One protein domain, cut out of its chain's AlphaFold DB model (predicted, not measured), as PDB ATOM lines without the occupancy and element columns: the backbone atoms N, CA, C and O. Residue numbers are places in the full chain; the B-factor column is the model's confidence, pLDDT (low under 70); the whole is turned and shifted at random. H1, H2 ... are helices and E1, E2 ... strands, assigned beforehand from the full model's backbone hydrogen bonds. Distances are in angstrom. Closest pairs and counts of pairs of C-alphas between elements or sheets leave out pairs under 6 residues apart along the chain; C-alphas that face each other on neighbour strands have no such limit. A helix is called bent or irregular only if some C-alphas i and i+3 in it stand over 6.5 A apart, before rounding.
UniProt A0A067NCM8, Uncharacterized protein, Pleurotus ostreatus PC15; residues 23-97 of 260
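AT A GLANCE: This is residues 23 to 97 of the 260 residues of an uncharacterized protein of Pleurotus ostreatus PC15 (UniProt A0A067NCM8). A small head of loops and one short strand hairpin, E1 and E2, has a long helix, H1, running out of it as a single arm. Residues 78 to 97 of H1 stick out free and make much of the length; the head also includes an unnamed opening stretch, residues 23 to 45, and the long loop of the hairpin, residues 50 to 61. The printed part has 75 residues, with two named strands and then one named helix in the order E1, E2, H1; the sheet is E1 - E2, antiparallel, and the class is mixed, helices and strands. The whole is only just loose, close to extended, with a radius of gyration of the C-alphas of 17.0 A, and flat, spanning 56 by 31 by 15 A.

IN THESE COORDINATES: Residues 23 to 45 hold no named element. E1, residues 46 to 49, begins at C-alpha 46 (14.056, -34.995, -32.418) and is 10.0 A long. E2, residues 62 to 65, is also 10.0 A long. H1, residues 67 to 97, runs 45.1 A from C-alpha 67 (15.979, -40.226, -38.695) to C-alpha 97 (57.190, -26.906, -51.147).

HOW THE PARTS SIT: E1 and E2 form a hairpin, antiparallel at 153 degrees. C-alphas 49 and 62 face each other at 4.4 A; N 48 and O 63 are within hydrogen-bond range at 2.9 A, as are N 63 and O 48 at 2.8 A. A tight link of 1 residue joins E2 to H1. E1 and H1 are only just apart, with closest C-alphas at 8.4 A. H1 is not bent, and every O i to N i+4 pair in it is within hydrogen-bond range.

THE WHOLE: The C-alphas of Pro 33 and Arg 97, the two farthest apart, are 56.1 A apart. Without residues 78 to 97, the body of 55 residues spans 33 by 20 by 13 A. The link from E1 to E2 is long, 12 residues. The printed part has no cut; its mean pLDDT is 93.1, with residues 53 to 56 under 70.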
ATOM      1  N   PRO A  23      18.419 -22.115 -48.143       92.31
ATOM      2  CA  PRO A  23      19.880 -22.185 -48.247       92.31
ATOM      3  C   PRO A  23      20.407 -23.588 -48.566       92.31
ATOM      4  O   PRO A  23      21.441 -23.744 -49.209       92.31
ATOM      5  N   SER A  24      19.714 -24.628 -48.104       92.00
ATOM      6  CA  SER A  24      20.026 -26.017 -48.441       92.00
ATOM      7  C   SER A  24      18.841 -26.921 -48.096       92.00
ATOM      8  O   SER A  24      18.157 -26.653 -47.103       92.00
ATOM      9  N   PRO A  25      18.622 -28.031 -48.827       90.94
ATOM     10  CA  PRO A  25      17.554 -28.994 -48.529       90.94
ATOM     11  C   PRO A  25      17.672 -29.646 -47.138       90.94
ATOM     12  O   PRO A  25      16.714 -30.254 -46.659       90.94
ATOM     13  N   LEU A  26      18.829 -29.519 -46.476       93.81
ATOM     14  CA  LEU A  26      19.064 -30.034 -45.125       93.81
ATOM     15  C   LEU A  26      18.502 -29.126 -44.021       93.81
ATOM     16  O   LEU A  26      18.344 -29.580 -42.887       93.81
ATOM     17  N   HIS A  27      18.184 -27.866 -44.333       94.88
ATOM     18  CA  HIS A  27      17.563 -26.957 -43.372       94.88
ATOM     19  C   HIS A  27      16.111 -27.362 -43.102       94.88
ATOM     20  O   HIS A  27      15.383 -27.829 -43.988       94.88
ATOM     21  N   ASN A  28      15.672 -27.184 -41.858       94.50
ATOM     22  CA  ASN A  28      14.371 -27.642 -41.390       94.50
ATOM     23  C   ASN A  28      13.350 -26.502 -41.354       94.50
ATOM     24  O   ASN A  28      13.621 -25.408 -40.860       94.50
ATOM     25  N   LYS A  29      12.149 -26.773 -41.874       93.50
ATOM     26  CA  LYS A  29      11.028 -25.833 -41.840       93.50
ATOM     27  C   LYS A  29      10.372 -25.861 -40.458       93.50
ATOM     28  O   LYS A  29      10.123 -26.941 -39.922       93.50
ATOM     29  N   CYS A  30      10.093 -24.682 -39.911       94.25
ATOM     30  CA  CYS A  30       9.331 -24.525 -38.677       94.25
ATOM     31  C   CYS A  30       7.867 -24.970 -38.857       94.25
ATOM     32  O   CYS A  30       7.307 -24.882 -39.952       94.25
ATOM     33  N   SER A  31       7.245 -25.439 -37.777       94.00
ATOM     34  CA  SER A  31       5.828 -25.794 -37.703       94.00
ATOM     35  C   SER A  31       4.910 -24.575 -37.652       94.00
ATOM     36  O   SER A  31       3.740 -24.695 -38.010       94.00
ATOM     37  N   ALA A  32       5.410 -23.420 -37.201       91.44
ATOM     38  CA  ALA A  32       4.627 -22.192 -37.130       91.44
ATOM     39  C   ALA A  32       4.252 -21.716 -38.549       91.44
ATOM     40  O   ALA A  32       5.135 -21.578 -39.408       91.44
ATOM     41  N   PRO A  33       2.961 -21.460 -38.825       88.75
ATOM     42  CA  PRO A  33       2.526 -20.991 -40.132       88.75
ATOM     43  C   PRO A  33       3.145 -19.622 -40.432       88.75
ATOM     44  O   PRO A  33       3.192 -18.744 -39.578       88.75
ATOM     45  N   GLY A  34       3.651 -19.444 -41.653       86.88
ATOM     46  CA  GLY A  34       4.305 -18.200 -42.073       86.88
ATOM     47  C   GLY A  34       5.762 -18.045 -41.626       86.88
ATOM     48  O   GLY A  34       6.443 -17.152 -42.121       86.88
ATOM     49  N   CYS A  35       6.292 -18.928 -40.771       88.75
ATOM     50  CA  CYS A  35       7.713 -18.902 -40.438       88.75
ATOM     51  C   CYS A  35       8.555 -19.376 -41.636       88.75
ATOM     52  O   CYS A  35       8.478 -20.530 -42.066       88.75
ATOM     53  N   THR A  36       9.382 -18.474 -42.164       89.94
ATOM     54  CA  THR A  36      10.304 -18.719 -43.285       89.94
ATOM     55  C   THR A  36      11.756 -18.880 -42.834       89.94
ATOM     56  O   THR A  36      12.656 -18.937 -43.670       89.94
ATOM     57  N   PHE A  37      12.002 -18.969 -41.524       91.31
ATOM     58  CA  PHE A  37      13.352 -19.097 -40.990       91.31
ATOM     59  C   PHE A  37      13.951 -20.482 -41.310       91.31
ATOM     60  O   PHE A  37      13.334 -21.506 -40.984       91.31
ATOM     61  N   PRO A  38      15.148 -20.547 -41.924       93.56
ATOM     62  CA  PRO A  38      15.795 -21.810 -42.245       93.56
ATOM     63  C   PRO A  38      16.516 -22.367 -41.013       93.56
ATOM     64  O   PRO A  38      17.672 -22.040 -40.757       93.56
ATOM     65  N   ASN A  39      15.852 -23.235 -40.243       94.75
ATOM     66  CA  ASN A  39      16.493 -23.845 -39.074       94.75
ATOM     67  C   ASN A  39      17.661 -24.745 -39.503       94.75
ATOM     68  O   ASN A  39      17.519 -25.490 -40.484       94.75
ATOM     69  N   PRO A  40      18.792 -24.724 -38.779       95.62
ATOM     70  CA  PRO A  40      19.985 -25.451 -39.185       95.62
ATOM     71  C   PRO A  40      19.749 -26.974 -39.236       95.62
ATOM     72  O   PRO A  40      18.875 -27.505 -38.533       95.62
ATOM     73  N   PRO A  41      20.526 -27.707 -40.056       96.94
ATOM     74  CA  PRO A  41      20.525 -29.165 -40.041       96.94
ATOM     75  C   PRO A  41      20.882 -29.705 -38.650       96.94
ATOM     76  O   PRO A  41      21.789 -29.199 -37.995       96.94
ATOM     77  N   GLN A  42      20.191 -30.756 -38.210       97.88
ATOM     78  CA  GLN A  42      20.454 -31.436 -36.939       97.88
ATOM     79  C   GLN A  42      20.856 -32.880 -37.219       97.88
ATOM     80  O   GLN A  42      20.189 -33.559 -37.995       97.88
ATOM     81  N   VAL A  43      21.924 -33.350 -36.573       97.88
ATOM     82  CA  VAL A  43      22.436 -34.730 -36.718       97.88
ATOM     83  C   VAL A  43      21.705 -35.741 -35.840       97.88
ATOM     84  O   VAL A  43      21.942 -36.938 -35.940       97.88
ATOM     85  N   ALA A  44      20.815 -35.270 -34.970       98.25
ATOM     86  CA  ALA A  44      20.000 -36.110 -34.115       98.25
ATOM     87  C   ALA A  44      18.521 -35.975 -34.492       98.25
ATOM     88  O   ALA A  44      18.019 -34.905 -34.839       98.25
ATOM     89  N   LYS A  45      17.814 -37.105 -34.430       98.38
ATOM     90  CA  LYS A  45      16.360 -37.147 -34.563       98.38
ATOM     91  C   LYS A  45      15.734 -36.499 -33.330       98.38
ATOM     92  O   LYS A  45      16.085 -36.854 -32.209       98.38
ATOM     93  N   GLY A  46      14.735 -35.648 -33.530       98.06
ATOM     94  CA  GLY A  46      14.056 -34.995 -32.418       98.06
ATOM     95  C   GLY A  46      13.035 -33.956 -32.848       98.06
ATOM     96  O   GLY A  46      12.736 -33.798 -34.035       98.06
ATOM     97  N   VAL A  47      12.490 -33.268 -31.852       98.12
ATOM     98  CA  VAL A  47      11.750 -32.018 -32.020       98.12
ATOM     99  C   VAL A  47      12.601 -30.936 -31.373       98.12
ATOM    100  O   VAL A  47      13.098 -31.139 -30.267       98.12
ATOM    101  N   TYR A  48      12.807 -29.845 -32.092       97.38
ATOM    102  CA  TYR A  48      13.683 -28.749 -31.699       97.38
ATOM    103  C   TYR A  48      12.923 -27.436 -31.793       97.38
ATOM    104  O   TYR A  48      12.056 -27.289 -32.658       97.38
ATOM    105  N   ASP A  49      13.273 -26.485 -30.941       96.12
ATOM    106  CA  ASP A  49      12.689 -25.149 -30.974       96.12
ATOM    107  C   ASP A  49      13.208 -24.377 -32.187       96.12
ATOM    108  O   ASP A  49      14.389 -24.461 -32.546       96.12
ATOM    109  N   CYS A  50      12.314 -23.647 -32.850       95.06
ATOM    110  CA  CYS A  50      12.687 -22.779 -33.953       95.06
ATOM    111  C   CYS A  50      13.648 -21.701 -33.447       95.06
ATOM    112  O   CYS A  50      13.371 -21.008 -32.475       95.06
ATOM    113  N   GLN A  51      14.772 -21.525 -34.135       90.81
ATOM    114  CA  GLN A  51      15.784 -20.539 -33.744       90.81
ATOM    115  C   GLN A  51      15.520 -19.142 -34.319       90.81
ATOM    116  O   GLN A  51      16.380 -18.268 -34.237       90.81
ATOM    117  N   GLY A  52      14.376 -18.927 -34.968       84.69
ATOM    118  CA  GLY A  52      14.163 -17.718 -35.750       84.69
ATOM    119  C   GLY A  52      14.180 -16.448 -34.908       84.69
ATOM    120  O   GLY A  52      13.228 -16.258 -34.159       84.69
ATOM    121  N   VAL A  53      15.223 -15.608 -35.111       66.56
ATOM    122  CA  VAL A  53      15.162 -14.167 -35.476       66.56
ATOM    123  C   VAL A  53      16.474 -13.647 -36.130       66.56
ATOM    124  O   VAL A  53      17.501 -13.573 -35.460       66.56
ATOM    125  N   PRO A  54      16.436 -13.101 -37.363       54.16
ATOM    126  CA  PRO A  54      17.188 -11.879 -37.680       54.16
ATOM    127  C   PRO A  54      16.195 -10.765 -38.069       54.16
ATOM    128  O   PRO A  54      15.607 -10.826 -39.143       54.16
ATOM    129  N   GLY A  55      15.972  -9.774 -37.186       62.06
ATOM    130  CA  GLY A  55      15.103  -8.606 -37.451       62.06
ATOM    131  C   GLY A  55      13.838  -8.387 -36.590       62.06
ATOM    132  O   GLY A  55      13.107  -7.447 -36.870       62.06
ATOM    133  N   GLY A  56      13.565  -9.176 -35.542       63.34
ATOM    134  CA  GLY A  56      12.661  -8.778 -34.440       63.34
ATOM    135  C   GLY A  56      11.493  -9.696 -34.036       63.34
ATOM    136  O   GLY A  56      10.845  -9.380 -33.044       63.34
ATOM    137  N   PHE A  57      11.207 -10.815 -34.714       70.25
ATOM    138  CA  PHE A  57      10.064 -11.673 -34.345       70.25
ATOM    139  C   PHE A  57      10.475 -13.053 -33.831       70.25
ATOM    140  O   PHE A  57      10.803 -13.933 -34.624       70.25
ATOM    141  N   TYR A  58      10.432 -13.225 -32.506       83.88
ATOM    142  CA  TYR A  58      10.599 -14.515 -31.831       83.88
ATOM    143  C   TYR A  58       9.575 -15.524 -32.366       83.88
ATOM    144  O   TYR A  58       8.376 -15.243 -32.387       83.88
ATOM    145  N   CYS A  59      10.051 -16.686 -32.809       90.00
ATOM    146  CA  CYS A  59       9.198 -17.786 -33.242       90.00
ATOM    147  C   CYS A  59       9.174 -18.872 -32.162       90.00
ATOM    148  O   CYS A  59      10.185 -19.517 -31.913       90.00
ATOM    149  N   ASP A  60       8.004 -19.101 -31.572       92.31
ATOM    150  CA  ASP A  60       7.728 -20.153 -30.584       92.31
ATOM    151  C   ASP A  60       7.407 -21.519 -31.220       92.31
ATOM    152  O   ASP A  60       7.095 -22.493 -30.534       92.31
ATOM    153  N   GLY A  61       7.470 -21.600 -32.550       94.50
ATOM    154  CA  GLY A  61       7.273 -22.841 -33.277       94.50
ATOM    155  C   GLY A  61       8.404 -23.838 -33.044       94.50
ATOM    156  O   GLY A  61       9.490 -23.507 -32.573       94.50
ATOM    157  N   THR A  62       8.172 -25.080 -33.448       96.88
ATOM    158  CA  THR A  62       9.174 -26.150 -33.373       96.88
ATOM    159  C   THR A  62       9.402 -26.749 -34.753       96.88
ATOM    160  O   THR A  62       8.643 -26.512 -35.688       96.88
ATOM    161  N   TYR A  63      10.452 -27.536 -34.934       96.31
ATOM    162  CA  TYR A  63      10.641 -28.327 -36.143       96.31
ATOM    163  C   TYR A  63      11.018 -29.760 -35.794       96.31
ATOM    164  O   TYR A  63      11.718 -30.039 -34.819       96.31
ATOM    165  N   ARG A  64      10.534 -30.697 -36.614       96.75
ATOM    166  CA  ARG A  64      10.781 -32.125 -36.433       96.75
ATOM    167  C   ARG A  64      11.863 -32.608 -37.381       96.75
ATOM    168  O   ARG A  64      11.777 -32.418 -38.593       96.75
ATOM    169  N   VAL A  65      12.835 -33.315 -36.826       97.56
ATOM    170  CA  VAL A  65      13.924 -33.951 -37.564       97.56
ATOM    171  C   VAL A  65      13.679 -35.452 -37.549       97.56
ATOM    172  O   VAL A  65      13.662 -36.088 -36.493       97.56
ATOM    173  N   SER A  66      13.426 -36.024 -38.725       96.31
ATOM    174  CA  SER A  66      13.301 -37.473 -38.900       96.31
ATOM    175  C   SER A  66      14.677 -38.144 -38.870       96.31
ATOM    176  O   SER A  66      15.686 -37.491 -39.123       96.31
ATOM    177  N   SER A  67      14.724 -39.459 -38.623       97.38
ATOM    178  CA  SER A  67      15.979 -40.226 -38.695       97.38
ATOM    179  C   SER A  67      16.669 -40.047 -40.050       97.38
ATOM    180  O   SER A  67      17.843 -39.726 -40.098       97.38
ATOM    181  N   ALA A  68      15.911 -40.122 -41.151       96.31
ATOM    182  CA  ALA A  68      16.463 -39.947 -42.493       96.31
ATOM    183  C   ALA A  68      17.096 -38.557 -42.708       96.31
ATOM    184  O   ALA A  68      18.136 -38.446 -43.358       96.31
ATOM    185  N   LYS A  69      16.499 -37.491 -42.149       95.38
ATOM    186  CA  LYS A  69      17.094 -36.148 -42.205       95.38
ATOM    187  C   LYS A  69      18.344 -36.040 -41.337       95.38
ATOM    188  O   LYS A  69      19.316 -35.441 -41.786       95.38
ATOM    189  N   ALA A  70      18.323 -36.632 -40.144       97.81
ATOM    190  CA  ALA A  70      19.469 -36.668 -39.242       97.81
ATOM    191  C   ALA A  70      20.672 -37.380 -39.881       97.81
ATOM    192  O   ALA A  70      21.756 -36.803 -39.948       97.81
ATOM    193  N   ASP A  71      20.450 -38.558 -40.471       97.94
ATOM    194  CA  ASP A  71      21.478 -39.317 -41.194       97.94
ATOM    195  C   ASP A  71      22.012 -38.535 -42.406       97.94
ATOM    196  O   ASP A  71      23.209 -38.548 -42.701       97.94
ATOM    197  N   SER A  72      21.132 -37.824 -43.123       96.50
ATOM    198  CA  SER A  72      21.537 -36.998 -44.270       96.50
ATOM    199  C   SER A  72      22.403 -35.815 -43.839       96.50
ATOM    200  O   SER A  72      23.415 -35.531 -44.481       96.50
ATOM    201  N   ALA A  73      22.036 -35.154 -42.739       97.00
ATOM    202  CA  ALA A  73      22.830 -34.079 -42.156       97.00
ATOM    203  C   ALA A  73      24.191 -34.594 -41.663       97.00
ATOM    204  O   ALA A  73      25.214 -33.966 -41.925       97.00
ATOM    205  N   GLU A  74      24.229 -35.760 -41.013       98.06
ATOM    206  CA  GLU A  74      25.475 -36.370 -40.544       98.06
ATOM    207  C   GLU A  74      26.434 -36.677 -41.704       98.06
ATOM    208  O   GLU A  74      27.618 -36.334 -41.641       98.06
ATOM    209  N   ARG A  75      25.935 -37.284 -42.790       97.88
ATOM    210  CA  ARG A  75      26.739 -37.550 -43.995       97.88
ATOM    211  C   ARG A  75      27.281 -36.265 -44.609       97.88
ATOM    212  O   ARG A  75      28.453 -36.230 -44.974       97.88
ATOM    213  N   TYR A  76      26.452 -35.227 -44.687       96.31
ATOM    214  CA  TYR A  76      26.872 -33.922 -45.187       96.31
ATOM    215  C   TYR A  76      28.013 -33.335 -44.348       96.31
ATOM    216  O   TYR A  76      29.059 -33.003 -44.897       96.31
ATOM    217  N   PHE A  77      27.875 -33.292 -43.019       95.00
ATOM    218  CA  PHE A  77      28.931 -32.758 -42.152       95.00
ATOM    219  C   PHE A  77      30.220 -33.587 -42.195       95.00
ATOM    220  O   PHE A  77      31.314 -33.021 -42.174       95.00
ATOM    221  N   LYS A  78      30.118 -34.919 -42.293       96.94
ATOM    222  CA  LYS A  78      31.284 -35.800 -42.480       96.94
ATOM    223  C   LYS A  78      32.016 -35.502 -43.788       96.94
ATOM    224  O   LYS A  78      33.246 -35.476 -43.798       96.94
ATOM    225  N   GLU A  79      31.278 -35.269 -44.868       96.75
ATOM    226  CA  GLU A  79      31.861 -34.945 -46.169       96.75
ATOM    227  C   GLU A  79      32.516 -33.560 -46.175       96.75
ATOM    228  O   GLU A  79      33.669 -33.442 -46.586       96.75
ATOM    229  N   GLU A  80      31.850 -32.541 -45.633       94.00
ATOM    230  CA  GLU A  80      32.426 -31.196 -45.487       94.00
ATOM    231  C   GLU A  80      33.731 -31.232 -44.679       94.00
ATOM    232  O   GLU A  80      34.753 -30.692 -45.105       94.00
ATOM    233  N   PHE A  81      33.748 -31.962 -43.560       95.62
ATOM    234  CA  PHE A  81      34.959 -32.142 -42.758       95.62
ATOM    235  C   PHE A  81      36.076 -32.866 -43.533       95.62
ATOM    236  O   PHE A  81      37.265 -32.533 -43.418       95.62
ATOM    237  N   ARG A  82      35.724 -33.854 -44.364       97.31
ATOM    238  CA  ARG A  82      36.675 -34.558 -45.236       97.31
ATOM    239  C   ARG A  82      37.270 -33.624 -46.295       97.31
ATOM    240  O   ARG A  82      38.484 -33.652 -46.522       97.31
ATOM    241  N   ILE A  83      36.447 -32.784 -46.915       97.00
ATOM    242  CA  ILE A  83      36.886 -31.792 -47.902       97.00
ATOM    243  C   ILE A  83      37.800 -30.760 -47.234       97.00
ATOM    244  O   ILE A  83      38.910 -30.516 -47.715       97.00
ATOM    245  N   GLU A  84      37.393 -30.208 -46.091       96.88
ATOM    246  CA  GLU A  84      38.172 -29.208 -45.358       96.88
ATOM    247  C   GLU A  84      39.537 -29.759 -44.920       96.88
ATOM    248  O   GLU A  84      40.573 -29.120 -45.130       96.88
ATOM    249  N   SER A  85      39.572 -30.970 -44.358       96.75
ATOM    250  CA  SER A  85      40.824 -31.619 -43.945       96.75
ATOM    251  C   SER A  85      41.753 -31.909 -45.130       96.75
ATOM    252  O   SER A  85      42.966 -31.693 -45.031       96.75
ATOM    253  N   THR A  86      41.198 -32.311 -46.277       97.56
ATOM    254  CA  THR A  86      41.955 -32.513 -47.523       97.56
ATOM    255  C   THR A  86      42.533 -31.197 -48.043       97.56
ATOM    256  O   THR A  86      43.718 -31.135 -48.388       97.56
ATOM    257  N   ASN A  87      41.744 -30.122 -48.027       97.56
ATOM    258  CA  ASN A  87      42.183 -28.790 -48.438       97.56
ATOM    259  C   ASN A  87      43.284 -28.250 -47.519       97.56
ATOM    260  O   ASN A  87      44.329 -27.819 -48.010       97.56
ATOM    261  N   LYS A  88      43.121 -28.368 -46.194       97.62
ATOM    262  CA  LYS A  88      44.160 -28.001 -45.215       97.62
ATOM    263  C   LYS A  88      45.446 -28.797 -45.430       97.62
ATOM    264  O   LYS A  88      46.538 -28.231 -45.395       97.62
ATOM    265  N   ARG A  89      45.347 -30.105 -45.699       97.94
ATOM    266  CA  ARG A  89      46.515 -30.942 -46.019       97.94
ATOM    267  C   ARG A  89      47.210 -30.471 -47.297       97.94
ATOM    268  O   ARG A  89      48.434 -30.354 -47.306       97.94
ATOM    269  N   ARG A  90      46.451 -30.174 -48.356       98.06
ATOM    270  CA  ARG A  90      46.987 -29.649 -49.619       98.06
ATOM    271  C   ARG A  90      47.688 -28.306 -49.415       98.06
ATOM    272  O   ARG A  90      48.786 -28.124 -49.930       98.06
ATOM    273  N   GLN A  91      47.097 -27.404 -48.635       98.25
ATOM    274  CA  GLN A  91      47.684 -26.102 -48.322       98.25
ATOM    275  C   GLN A  91      49.036 -26.248 -47.615       98.25
ATOM    276  O   GLN A  91      50.020 -25.670 -48.070       98.25
ATOM    277  N   ARG A  92      49.121 -27.111 -46.591       98.25
ATOM    278  CA  ARG A  92      50.384 -27.403 -45.885       98.25
ATOM    279  C   ARG A  92      51.466 -27.965 -46.811       98.25
ATOM    280  O   ARG A  92      52.635 -27.634 -46.660       98.25
ATOM    281  N   LEU A  93      51.096 -28.811 -47.775       98.38
ATOM    282  CA  LEU A  93      52.050 -29.355 -48.751       98.38
ATOM    283  C   LEU A  93      52.577 -28.282 -49.711       98.38
ATOM    284  O   LEU A  93      53.763 -28.286 -50.035       98.38
ATOM    285  N   MET A  94      51.712 -27.371 -50.160       98.38
ATOM    286  CA  MET A  94      52.114 -26.259 -51.030       98.38
ATOM    287  C   MET A  94      53.029 -25.281 -50.289       98.38
ATOM    288  O   MET A  94      54.052 -24.870 -50.828       98.38
ATOM    289  N   GLU A  95      52.699 -24.963 -49.038       98.38
ATOM    290  CA  GLU A  95      53.524 -24.123 -48.168       98.38
ATOM    291  C   GLU A  95      54.894 -24.756 -47.904       98.38
ATOM    292  O   GLU A  95      55.920 -24.103 -48.087       98.38
ATOM    293  N   LYS A  96      54.929 -26.057 -47.586       98.31
ATOM    294  CA  LYS A  96      56.180 -26.805 -47.426       98.31
ATOM    295  C   LYS A  96      57.046 -26.745 -48.687       98.31
ATOM    296  O   LYS A  96      58.233 -26.456 -48.588       98.31
ATOM    297  N   ARG A  97      56.462 -26.976 -49.869       98.44
ATOM    298  CA  ARG A  97      57.190 -26.906 -51.147       98.44
ATOM    299  C   ARG A  97      57.773 -25.514 -51.385       98.44
ATOM    300  O   ARG A  97      58.915 -25.399 -51.813       98.44
TER     301      ARG A  97